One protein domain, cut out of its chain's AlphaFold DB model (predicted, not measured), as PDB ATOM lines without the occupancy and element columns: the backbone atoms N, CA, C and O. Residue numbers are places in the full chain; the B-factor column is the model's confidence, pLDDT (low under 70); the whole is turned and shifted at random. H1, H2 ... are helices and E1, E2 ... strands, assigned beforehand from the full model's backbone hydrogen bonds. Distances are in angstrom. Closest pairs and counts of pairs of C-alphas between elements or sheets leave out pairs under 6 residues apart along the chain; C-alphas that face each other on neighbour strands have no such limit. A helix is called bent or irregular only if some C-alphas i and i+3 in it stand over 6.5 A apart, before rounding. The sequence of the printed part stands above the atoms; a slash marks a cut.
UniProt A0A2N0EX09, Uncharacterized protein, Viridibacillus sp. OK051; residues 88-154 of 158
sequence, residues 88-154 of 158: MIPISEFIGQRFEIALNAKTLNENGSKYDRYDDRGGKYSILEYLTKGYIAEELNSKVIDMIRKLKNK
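This is residues 88 to 154 of the 158 residues of an uncharacterized protein of Viridibacillus sp. OK051 (UniProt A0A2N0EX09). A long helix, H2, and a shorter one, H1, meet near their ends at a corner and spread from it as a wide V, with a long loop, residues 105 to 126, folded beside that corner. Residues 134 to 154, of which 134 to 152 belong to H2, stick out as one arm, and residues 88 to 99, of which 88 to 90 belong to the tiny strand E1 and 91 to 99 to H1, as the other. The printed part has 67 residues, with one named strand and two named helices in the order E1, H1, H2; the class is mostly helix. It is extended, with a radius of gyration of the C-alphas of 18.5 A, and flat, spanning 62 by 36 by 13 A.

Find C-alpha 127 at (190.442, 218.306, 217.866); from there H2, residues 127 to 152, runs 38.2 A to C-alpha 152 at (218.404, 238.603, 201.527). H1, residues 91 to 104, covers 19.8 A and ends at C-alpha 104, at (188.968, 221.398, 223.519). E1 is residues 88 to 90.

Look at residues 127 to 129 of H2, which alone touch H1, there with its residues 102 to 104 alone; the closest C-alphas, of Leu 103 and Ile 127, are 5.0 A apart. The two helices run the same way at a steep tilt of 57 degrees. Near residue 134 H2 has a kink of 30 degrees; it is neither bent nor irregular, but only just: C-alphas 131 and 134 are 6.4 A apart. Every O i to N i+4 pair is within hydrogen-bond range in H1, and 20 of 22 are in H2. E1 pairs with no named strand, meets H1 only through their tight link, and is apart from H2.

The two C-alphas farthest apart, of Met 88 and Lys 154, are 62.7 A apart. Without the stretches that stand free, the body of 34 residues spans 25 by 18 by 11 A. The link from H1 to H2 is long, with 22 residues, and the printed part has no cut. The mean pLDDT of the printed part is 80.7; look for values under 70 at residues 117 to 122 and at residue 154.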
ATOM      1  N   MET A  88     167.934 224.523 234.402       89.38
ATOM      2  CA  MET A  88     167.335 224.333 233.083       89.38
ATOM      3  C   MET A  88     168.026 225.278 232.108       89.38
ATOM      4  O   MET A  88     167.867 226.492 232.222       89.38
ATOM      5  N   ILE A  89     168.789 224.727 231.167       88.62
ATOM      6  CA  ILE A  89     169.503 225.511 230.153       88.62
ATOM      7  C   ILE A  89     168.875 225.311 228.770       88.62
ATOM      8  O   ILE A  89     168.414 224.203 228.474       88.62
ATOM      9  N   PRO A  90     168.843 226.342 227.907       89.00
ATOM     10  CA  PRO A  90     168.388 226.196 226.529       89.00
ATOM     11  C   PRO A  90     169.207 225.149 225.766       89.00
ATOM     12  O   PRO A  90     170.420 225.017 225.962       89.00
ATOM     13  N   ILE A  91     168.566 224.420 224.849       83.25
ATOM     14  CA  ILE A  91     169.237 223.385 224.048       83.25
ATOM     15  C   ILE A  91     170.404 223.936 223.219       83.25
ATOM     16  O   ILE A  91     171.415 223.252 223.062       83.25
ATOM     17  N   SER A  92     170.295 225.168 222.723       81.50
ATOM     18  CA  SER A  92     171.351 225.844 221.966       81.50
ATOM     19  C   SER A  92     172.615 226.033 222.806       81.50
ATOM     20  O   SER A  92     173.713 225.701 222.358       81.50
ATOM     21  N   GLU A  93     172.455 226.490 224.048       84.94
ATOM     22  CA  GLU A  93     173.548 226.668 224.999       84.94
ATOM     23  C   GLU A  93     174.163 225.322 225.394       84.94
ATOM     24  O   GLU A  93     175.383 225.162 225.344       84.94
ATOM     25  N   PHE A  94     173.333 224.317 225.693       85.44
ATOM     26  CA  PHE A  94     173.813 222.968 225.993       85.44
ATOM     27  C   PHE A  94     174.629 222.383 224.835       85.44
ATOM     28  O   PHE A  94     175.727 221.865 225.044       85.44
ATOM     29  N   ILE A  95     174.125 222.477 223.603       81.44
ATOM     30  CA  ILE A  95     174.839 222.025 222.406       81.44
ATOM     31  C   ILE A  95     176.168 222.778 222.271       81.44
ATOM     32  O   ILE A  95     177.195 222.130 222.067       81.44
ATOM     33  N   GLY A  96     176.175 224.100 222.458       83.25
ATOM     34  CA  GLY A  96     177.388 224.924 222.456       83.25
ATOM     35  C   GLY A  96     178.438 224.434 223.455       83.25
ATOM     36  O   GLY A  96     179.571 224.151 223.065       83.25
ATOM     37  N   GLN A  97     178.046 224.217 224.713       85.06
ATOM     38  CA  GLN A  97     178.928 223.676 225.754       85.06
ATOM     39  C   GLN A  97     179.485 222.295 225.370       85.06
ATOM     40  O   GLN A  97     180.673 222.014 225.540       85.06
ATOM     41  N   ARG A  98     178.648 221.407 224.814       83.56
ATOM     42  CA  ARG A  98     179.082 220.074 224.358       83.56
ATOM     43  C   ARG A  98     180.057 220.154 223.186       83.56
ATOM     44  O   ARG A  98     181.020 219.384 223.167       83.56
ATOM     45  N   PHE A  99     179.829 221.061 222.241       81.56
ATOM     46  CA  PHE A  99     180.749 221.323 221.135       81.56
ATOM     47  C   PHE A  99     182.093 221.849 221.632       81.56
ATOM     48  O   PHE A  99     183.133 221.345 221.213       81.56
ATOM     49  N   GLU A 100     182.087 222.807 222.555       82.12
ATOM     50  CA  GLU A 100     183.308 223.367 223.131       82.12
ATOM     51  C   GLU A 100     184.128 222.295 223.859       82.12
ATOM     52  O   GLU A 100     185.328 222.148 223.611       82.12
ATOM     53  N   ILE A 101     183.472 221.466 224.680       85.00
ATOM     54  CA  ILE A 101     184.111 220.316 225.330       85.00
ATOM     55  C   ILE A 101     184.706 219.375 224.281       85.00
ATOM     56  O   ILE A 101     185.847 218.946 224.431       85.00
ATOM     57  N   ALA A 102     183.970 219.048 223.219       81.25
ATOM     58  CA  ALA A 102     184.459 218.143 222.184       81.25
ATOM     59  C   ALA A 102     185.692 218.700 221.450       81.25
ATOM     60  O   ALA A 102     186.638 217.957 221.189       81.25
ATOM     61  N   LEU A 103     185.699 220.000 221.145       83.44
ATOM     62  CA  LEU A 103     186.799 220.649 220.434       83.44
ATOM     63  C   LEU A 103     188.050 220.815 221.295       83.44
ATOM     64  O   LEU A 103     189.155 220.688 220.762       83.44
ATOM     65  N   ASN A 104     187.881 221.071 222.595       84.94
ATOM     66  CA  ASN A 104     188.968 221.398 223.519       84.94
ATOM     67  C   ASN A 104     189.471 220.199 224.336       84.94
ATOM     68  O   ASN A 104     190.613 220.210 224.797       84.94
ATOM     69  N   ALA A 105     188.673 219.142 224.505       85.94
ATOM     70  CA  ALA A 105     189.100 217.957 225.237       85.94
ATOM     71  C   ALA A 105     190.245 217.243 224.512       85.94
ATOM     72  O   ALA A 105     190.137 216.853 223.345       85.94
ATOM     73  N   LYS A 106     191.341 217.011 225.241       88.19
ATOM     74  CA  LYS A 106     192.510 216.311 224.716       88.19
ATOM     75  C   LYS A 106     192.241 214.818 224.611       88.19
ATOM     76  O   LYS A 106     192.391 214.059 225.564       88.19
ATOM     77  N   THR A 107     191.774 214.415 223.439       85.50
ATOM     78  CA  THR A 107     191.283 213.060 223.167       85.50
ATOM     79  C   THR A 107     192.013 212.386 222.016       85.50
ATOM     80  O   THR A 107     191.781 211.202 221.783       85.50
ATOM     81  N   LEU A 108     192.896 213.097 221.309       87.56
ATOM     82  CA  LEU A 108     193.590 212.595 220.128       87.56
ATOM     83  C   LEU A 108     195.062 212.298 220.416       87.56
ATOM     84  O   LEU A 108     195.732 213.021 221.157       87.56
ATOM     85  N   ASN A 109     195.578 211.242 219.791       86.69
ATOM     86  CA  ASN A 109     197.002 210.928 219.767       86.69
ATOM     87  C   ASN A 109     197.737 211.707 218.654       86.69
ATOM     88  O   ASN A 109     197.165 212.553 217.963       86.69
ATOM     89  N   GLU A 110     199.032 211.438 218.473       84.38
ATOM     90  CA  GLU A 110     199.867 212.125 217.473       84.38
ATOM     91  C   GLU A 110     199.376 211.967 216.031       84.38
ATOM     92  O   GLU A 110     199.528 212.899 215.236       84.38
ATOM     93  N   ASN A 111     198.720 210.842 215.748       84.38
ATOM     94  CA  ASN A 111     198.196 210.469 214.437       84.38
ATOM     95  C   ASN A 111     196.740 210.924 214.230       84.38
ATOM     96  O   ASN A 111     196.130 210.582 213.222       84.38
ATOM     97  N   GLY A 112     196.153 211.649 215.191       81.75
ATOM     98  CA  GLY A 112     194.773 212.141 215.107       81.75
ATOM     99  C   GLY A 112     193.716 211.075 215.368       81.75
ATOM    100  O   GLY A 112     192.532 211.320 215.162       81.75
ATOM    101  N   SER A 113     194.125 209.893 215.823       84.88
ATOM    102  CA  SER A 113     193.207 208.846 216.263       84.88
ATOM    103  C   SER A 113     192.813 209.073 217.716       84.88
ATOM    104  O   SER A 113     193.577 209.647 218.498       84.88
ATOM    105  N   LYS A 114     191.621 208.600 218.091       82.81
ATOM    106  CA  LYS A 114     191.166 208.654 219.480       82.81
ATOM    107  C   LYS A 114     192.153 207.895 220.368       82.81
ATOM    108  O   LYS A 114     192.563 206.786 220.040       82.81
ATOM    109  N   TYR A 115     192.540 208.527 221.463       78.75
ATOM    110  CA  TYR A 115     193.422 207.956 222.467       78.75
ATOM    111  C   TYR A 115     192.801 206.693 223.077       78.75
ATOM    112  O   TYR A 115     191.620 206.697 223.445       78.75
ATOM    113  N   ASP A 116     193.611 205.641 223.194       72.00
ATOM    114  CA  ASP A 116     193.258 204.418 223.905       72.00
ATOM    115  C   ASP A 116     193.812 204.473 225.331       72.00
ATOM    116  O   ASP A 116     194.954 204.859 225.563       72.00
ATOM    117  N   ARG A 117     192.978 204.103 226.301       62.97
ATOM    118  CA  ARG A 117     193.180 204.356 227.733       62.97
ATOM    119  C   ARG A 117     194.321 203.548 228.355       62.97
ATOM    120  O   ARG A 117     194.685 203.846 229.487       62.97
ATOM    121  N   TYR A 118     194.827 202.542 227.644       62.84
ATOM    122  CA  TYR A 118     195.839 201.594 228.118       62.84
ATOM    123  C   TYR A 118     197.287 202.084 228.006       62.84
ATOM    124  O   TYR A 118     198.180 201.426 228.532       62.84
ATOM    125  N   ASP A 119     197.533 203.213 227.345       59.53
ATOM    126  CA  ASP A 119     198.871 203.783 227.182       59.53
ATOM    127  C   ASP A 119     198.980 204.995 228.122       59.53
ATOM    128  O   ASP A 119     198.236 205.942 227.932       59.53
ATOM    129  N   ASP A 120     199.832 204.979 229.156       54.81
ATOM    130  CA  ASP A 120     199.883 205.903 230.327       54.81
ATOM    131  C   ASP A 120     200.037 207.426 230.046       54.81
ATOM    132  O   ASP A 120     200.377 208.226 230.923       54.81
ATOM    133  N   ARG A 121     199.799 207.883 228.819       58.41
ATOM    134  CA  ARG A 121     199.904 209.271 228.376       58.41
ATOM    135  C   ARG A 121     198.571 209.675 227.767       58.41
ATOM    136  O   ARG A 121     198.361 209.462 226.580       58.41
ATOM    137  N   GLY A 122     197.686 210.257 228.580       67.62
ATOM    138  CA  GLY A 122     196.393 210.788 228.133       67.62
ATOM    139  C   GLY A 122     196.468 211.569 226.811       67.62
ATOM    140  O   GLY A 122     197.536 212.046 226.429       67.62
ATOM    141  N   GLY A 123     195.331 211.704 226.112       79.44
ATOM    142  CA  GLY A 123     195.259 212.330 224.785       79.44
ATOM    143  C   GLY A 123     196.135 213.584 224.663       79.44
ATOM    144  O   GLY A 123     196.113 214.464 225.522       79.44
ATOM    145  N   LYS A 124     196.955 213.639 223.611       84.81
ATOM    146  CA  LYS A 124     197.994 214.662 223.431       84.81
ATOM    147  C   LYS A 124     197.429 215.963 222.873       84.81
ATOM    148  O   LYS A 124     197.866 217.042 223.272       84.81
ATOM    149  N   TYR A 125     196.467 215.842 221.965       86.50
ATOM    150  CA  TYR A 125     195.856 216.964 221.264       86.50
ATOM    151  C   TYR A 125     194.341 216.956 221.434       86.50
ATOM    152  O   TYR A 125     193.703 215.898 221.476       86.50
ATOM    153  N   SER A 126     193.760 218.145 221.503       88.88
ATOM    154  CA  SER A 126     192.346 218.345 221.209       88.88
ATOM    155  C   SER A 126     192.080 218.293 219.698       88.88
ATOM    156  O   SER A 126     193.017 218.305 218.893       88.88
ATOM    157  N   ILE A 127     190.808 218.237 219.292       86.69
ATOM    158  CA  ILE A 127     190.442 218.306 217.866       86.69
ATOM    159  C   ILE A 127     190.931 219.629 217.277       86.69
ATOM    160  O   ILE A 127     191.559 219.639 216.217       86.69
ATOM    161  N   LEU A 128     190.698 220.737 217.988       84.44
ATOM    162  CA  LEU A 128     191.117 222.059 217.539       84.44
ATOM    163  C   LEU A 128     192.644 222.151 217.417       84.44
ATOM    164  O   LEU A 128     193.149 222.588 216.385       84.44
ATOM    165  N   GLU A 129     193.390 221.690 218.425       85.88
ATOM    166  CA  GLU A 129     194.859 221.678 218.404       85.88
ATOM    167  C   GLU A 129     195.392 220.802 217.257       85.88
ATOM    168  O   GLU A 129     196.319 221.192 216.549       85.88
ATOM    169  N   TYR A 130     194.793 219.630 217.027       87.88
ATOM    170  CA  TYR A 130     195.218 218.714 215.970       87.88
ATOM    171  C   TYR A 130     194.987 219.275 214.563       87.88
ATOM    172  O   TYR A 130     195.838 219.097 213.693       87.88
ATOM    173  N   LEU A 131     193.858 219.946 214.330       83.88
ATOM    174  CA  LEU A 131     193.557 220.567 213.038       83.88
ATOM    175  C   LEU A 131     194.422 221.807 212.797       83.88
ATOM    176  O   LEU A 131     194.941 222.015 211.701       83.88
ATOM    177  N   THR A 132     194.615 222.620 213.833       84.31
ATOM    178  CA  THR A 132     195.344 223.888 213.710       84.31
ATOM    179  C   THR A 132     196.859 223.712 213.693       84.31
ATOM    180  O   THR A 132     197.531 224.548 213.098       84.31
ATOM    181  N   LYS A 133     197.432 222.629 214.247       81.56
ATOM    182  CA  LYS A 133     198.897 222.424 214.255       81.56
ATOM    183  C   LYS A 133     199.521 222.453 212.854       81.56
ATOM    184  O   LYS A 133     200.608 222.996 212.696       81.56
ATOM    185  N   GLY A 134     198.848 221.875 211.853       77.06
ATOM    186  CA  GLY A 134     199.331 221.842 210.468       77.06
ATOM    187  C   GLY A 134     199.237 223.217 209.819       77.06
ATOM    188  O   GLY A 134     200.233 223.749 209.340       77.06
ATOM    189  N   TYR A 135     198.059 223.832 209.923       79.44
ATOM    190  CA  TYR A 135     197.796 225.167 209.393       79.44
ATOM    191  C   TYR A 135     198.731 226.235 209.990       79.44
ATOM    192  O   TYR A 135     199.366 226.995 209.263       79.44
ATOM    193  N   ILE A 136     198.887 226.253 211.318       77.50
ATOM    194  CA  ILE A 136     199.770 227.197 212.015       77.50
ATOM    195  C   ILE A 136     201.232 226.960 211.617       77.50
ATOM    196  O   ILE A 136     201.962 227.924 211.392       77.50
ATOM    197  N   ALA A 137     201.679 225.704 211.501       73.69
ATOM    198  CA  ALA A 137     203.047 225.403 211.083       73.69
ATOM    199  C   ALA A 137     203.332 225.882 209.649       73.69
ATOM    200  O   ALA A 137     204.389 226.461 209.395       73.69
ATOM    201  N   GLU A 138     202.395 225.694 208.721       81.62
ATOM    202  CA  GLU A 138     202.504 226.182 207.341       81.62
ATOM    203  C   GLU A 138     202.510 227.717 207.265       81.62
ATOM    204  O   GLU A 138     203.364 228.315 206.597       81.62
ATOM    205  N   GLU A 139     201.608 228.377 207.994       87.00
ATOM    206  CA  GLU A 139     201.519 229.838 208.006       87.00
ATOM    207  C   GLU A 139     202.751 230.488 208.669       87.00
ATOM    208  O   GLU A 139     203.256 231.516 208.212       87.00
ATOM    209  N   LEU A 140     203.301 229.871 209.718       79.00
ATOM    210  CA  LEU A 140     204.552 230.324 210.329       79.00
ATOM    211  C   LEU A 140     205.751 230.103 209.402       79.00
ATOM    212  O   LEU A 140     206.554 231.019 209.219       79.00
ATOM    213  N   ASN A 141     205.864 228.927 208.778       73.00
ATOM    214  CA  ASN A 141     206.964 228.622 207.860       73.00
ATOM    215  C   ASN A 141     206.980 229.569 206.656       73.00
ATOM    216  O   ASN A 141     208.039 230.086 206.292       73.00
ATOM    217  N   SER A 142     205.817 229.850 206.067       86.06
ATOM    218  CA  SER A 142     205.704 230.808 204.961       86.06
ATOM    219  C   SER A 142     206.136 232.221 205.377       86.06
ATOM    220  O   SER A 142     206.978 232.822 204.705       86.06
ATOM    221  N   LYS A 143     205.678 232.720 206.536       88.50
ATOM    222  CA  LYS A 143     206.112 234.022 207.081       88.50
ATOM    223  C   LYS A 143     207.620 234.085 207.341       88.50
ATOM    224  O   LYS A 143     208.247 235.109 207.052       88.50
ATOM    225  N   VAL A 144     208.223 233.014 207.859       78.69
ATOM    226  CA  VAL A 144     209.678 232.935 208.089       78.69
ATOM    227  C   VAL A 144     210.449 232.958 206.767       78.69
ATOM    228  O   VAL A 144     211.408 233.723 206.634       78.69
ATOM    229  N   ILE A 145     210.017 232.189 205.765       83.69
ATOM    230  CA  ILE A 145     210.624 232.192 204.425       83.69
ATOM    231  C   ILE A 145     210.567 233.594 203.808       83.69
ATOM    232  O   ILE A 145     211.569 234.078 203.273       83.69
ATOM    233  N   ASP A 146     209.432 234.279 203.923       90.62
ATOM    234  CA  ASP A 146     209.276 235.636 203.402       90.62
ATOM    235  C   ASP A 146     210.132 236.659 204.149       90.62
ATOM    236  O   ASP A 146     210.715 237.546 203.519       90.62
ATOM    237  N   MET A 147     210.292 236.527 205.470       82.19
ATOM    238  CA  MET A 147     211.258 237.332 206.222       82.19
ATOM    239  C   MET A 147     212.689 237.103 205.732       82.19
ATOM    240  O   MET A 147     213.408 238.071 205.481       82.19
ATOM    241  N   ILE A 148     213.099 235.850 205.524       82.88
ATOM    242  CA  ILE A 148     214.436 235.517 205.013       82.88
ATOM    243  C   ILE A 148     214.642 236.096 203.608       82.88
ATOM    244  O   ILE A 148     215.694 236.678 203.338       82.88
ATOM    245  N   ARG A 149     213.646 236.002 202.718       83.38
ATOM    246  CA  ARG A 149     213.695 236.625 201.384       83.38
ATOM    247  C   ARG A 149     213.845 238.140 201.477       83.38
ATOM    248  O   ARG A 149     214.716 238.704 200.821       83.38
ATOM    249  N   LYS A 150     213.053 238.798 202.328       87.19
ATOM    250  CA  LYS A 150     213.145 240.249 202.564       87.19
ATOM    251  C   LYS A 150     214.516 240.654 203.105       87.19
ATOM    252  O   LYS A 150     215.034 241.692 202.712       87.19
ATOM    253  N   LEU A 151     215.119 239.848 203.979       76.38
ATOM    254  CA  LEU A 151     216.459 240.100 204.518       76.38
ATOM    255  C   LEU A 151     217.564 239.879 203.478       76.38
ATOM    256  O   LEU A 151     218.495 240.675 203.422       76.38
ATOM    257  N   LYS A 152     217.453 238.853 202.626       73.50
ATOM    258  CA  LYS A 152     218.404 238.603 201.527       73.50
ATOM    259  C   LYS A 152     218.331 239.659 200.425       73.50
ATOM    260  O   LYS A 152     219.359 240.012 199.860       73.50
ATOM    261  N   ASN A 153     217.135 240.178 200.154       73.50
ATOM    262  CA  ASN A 153     216.903 241.204 199.138       73.50
ATOM    263  C   ASN A 153     217.070 242.633 199.675       73.50
ATOM    264  O   ASN A 153     216.932 243.589 198.912       73.50
ATOM    265  N   LYS A 154     217.372 242.813 200.970       56.59
ATOM    266  CA  LYS A 154     217.778 244.124 201.480       56.59
ATOM    267  C   LYS A 154     219.164 244.447 200.915       56.59
ATOM    268  O   LYS A 154     220.098 243.678 201.150       56.59
TER     269      LYS A 154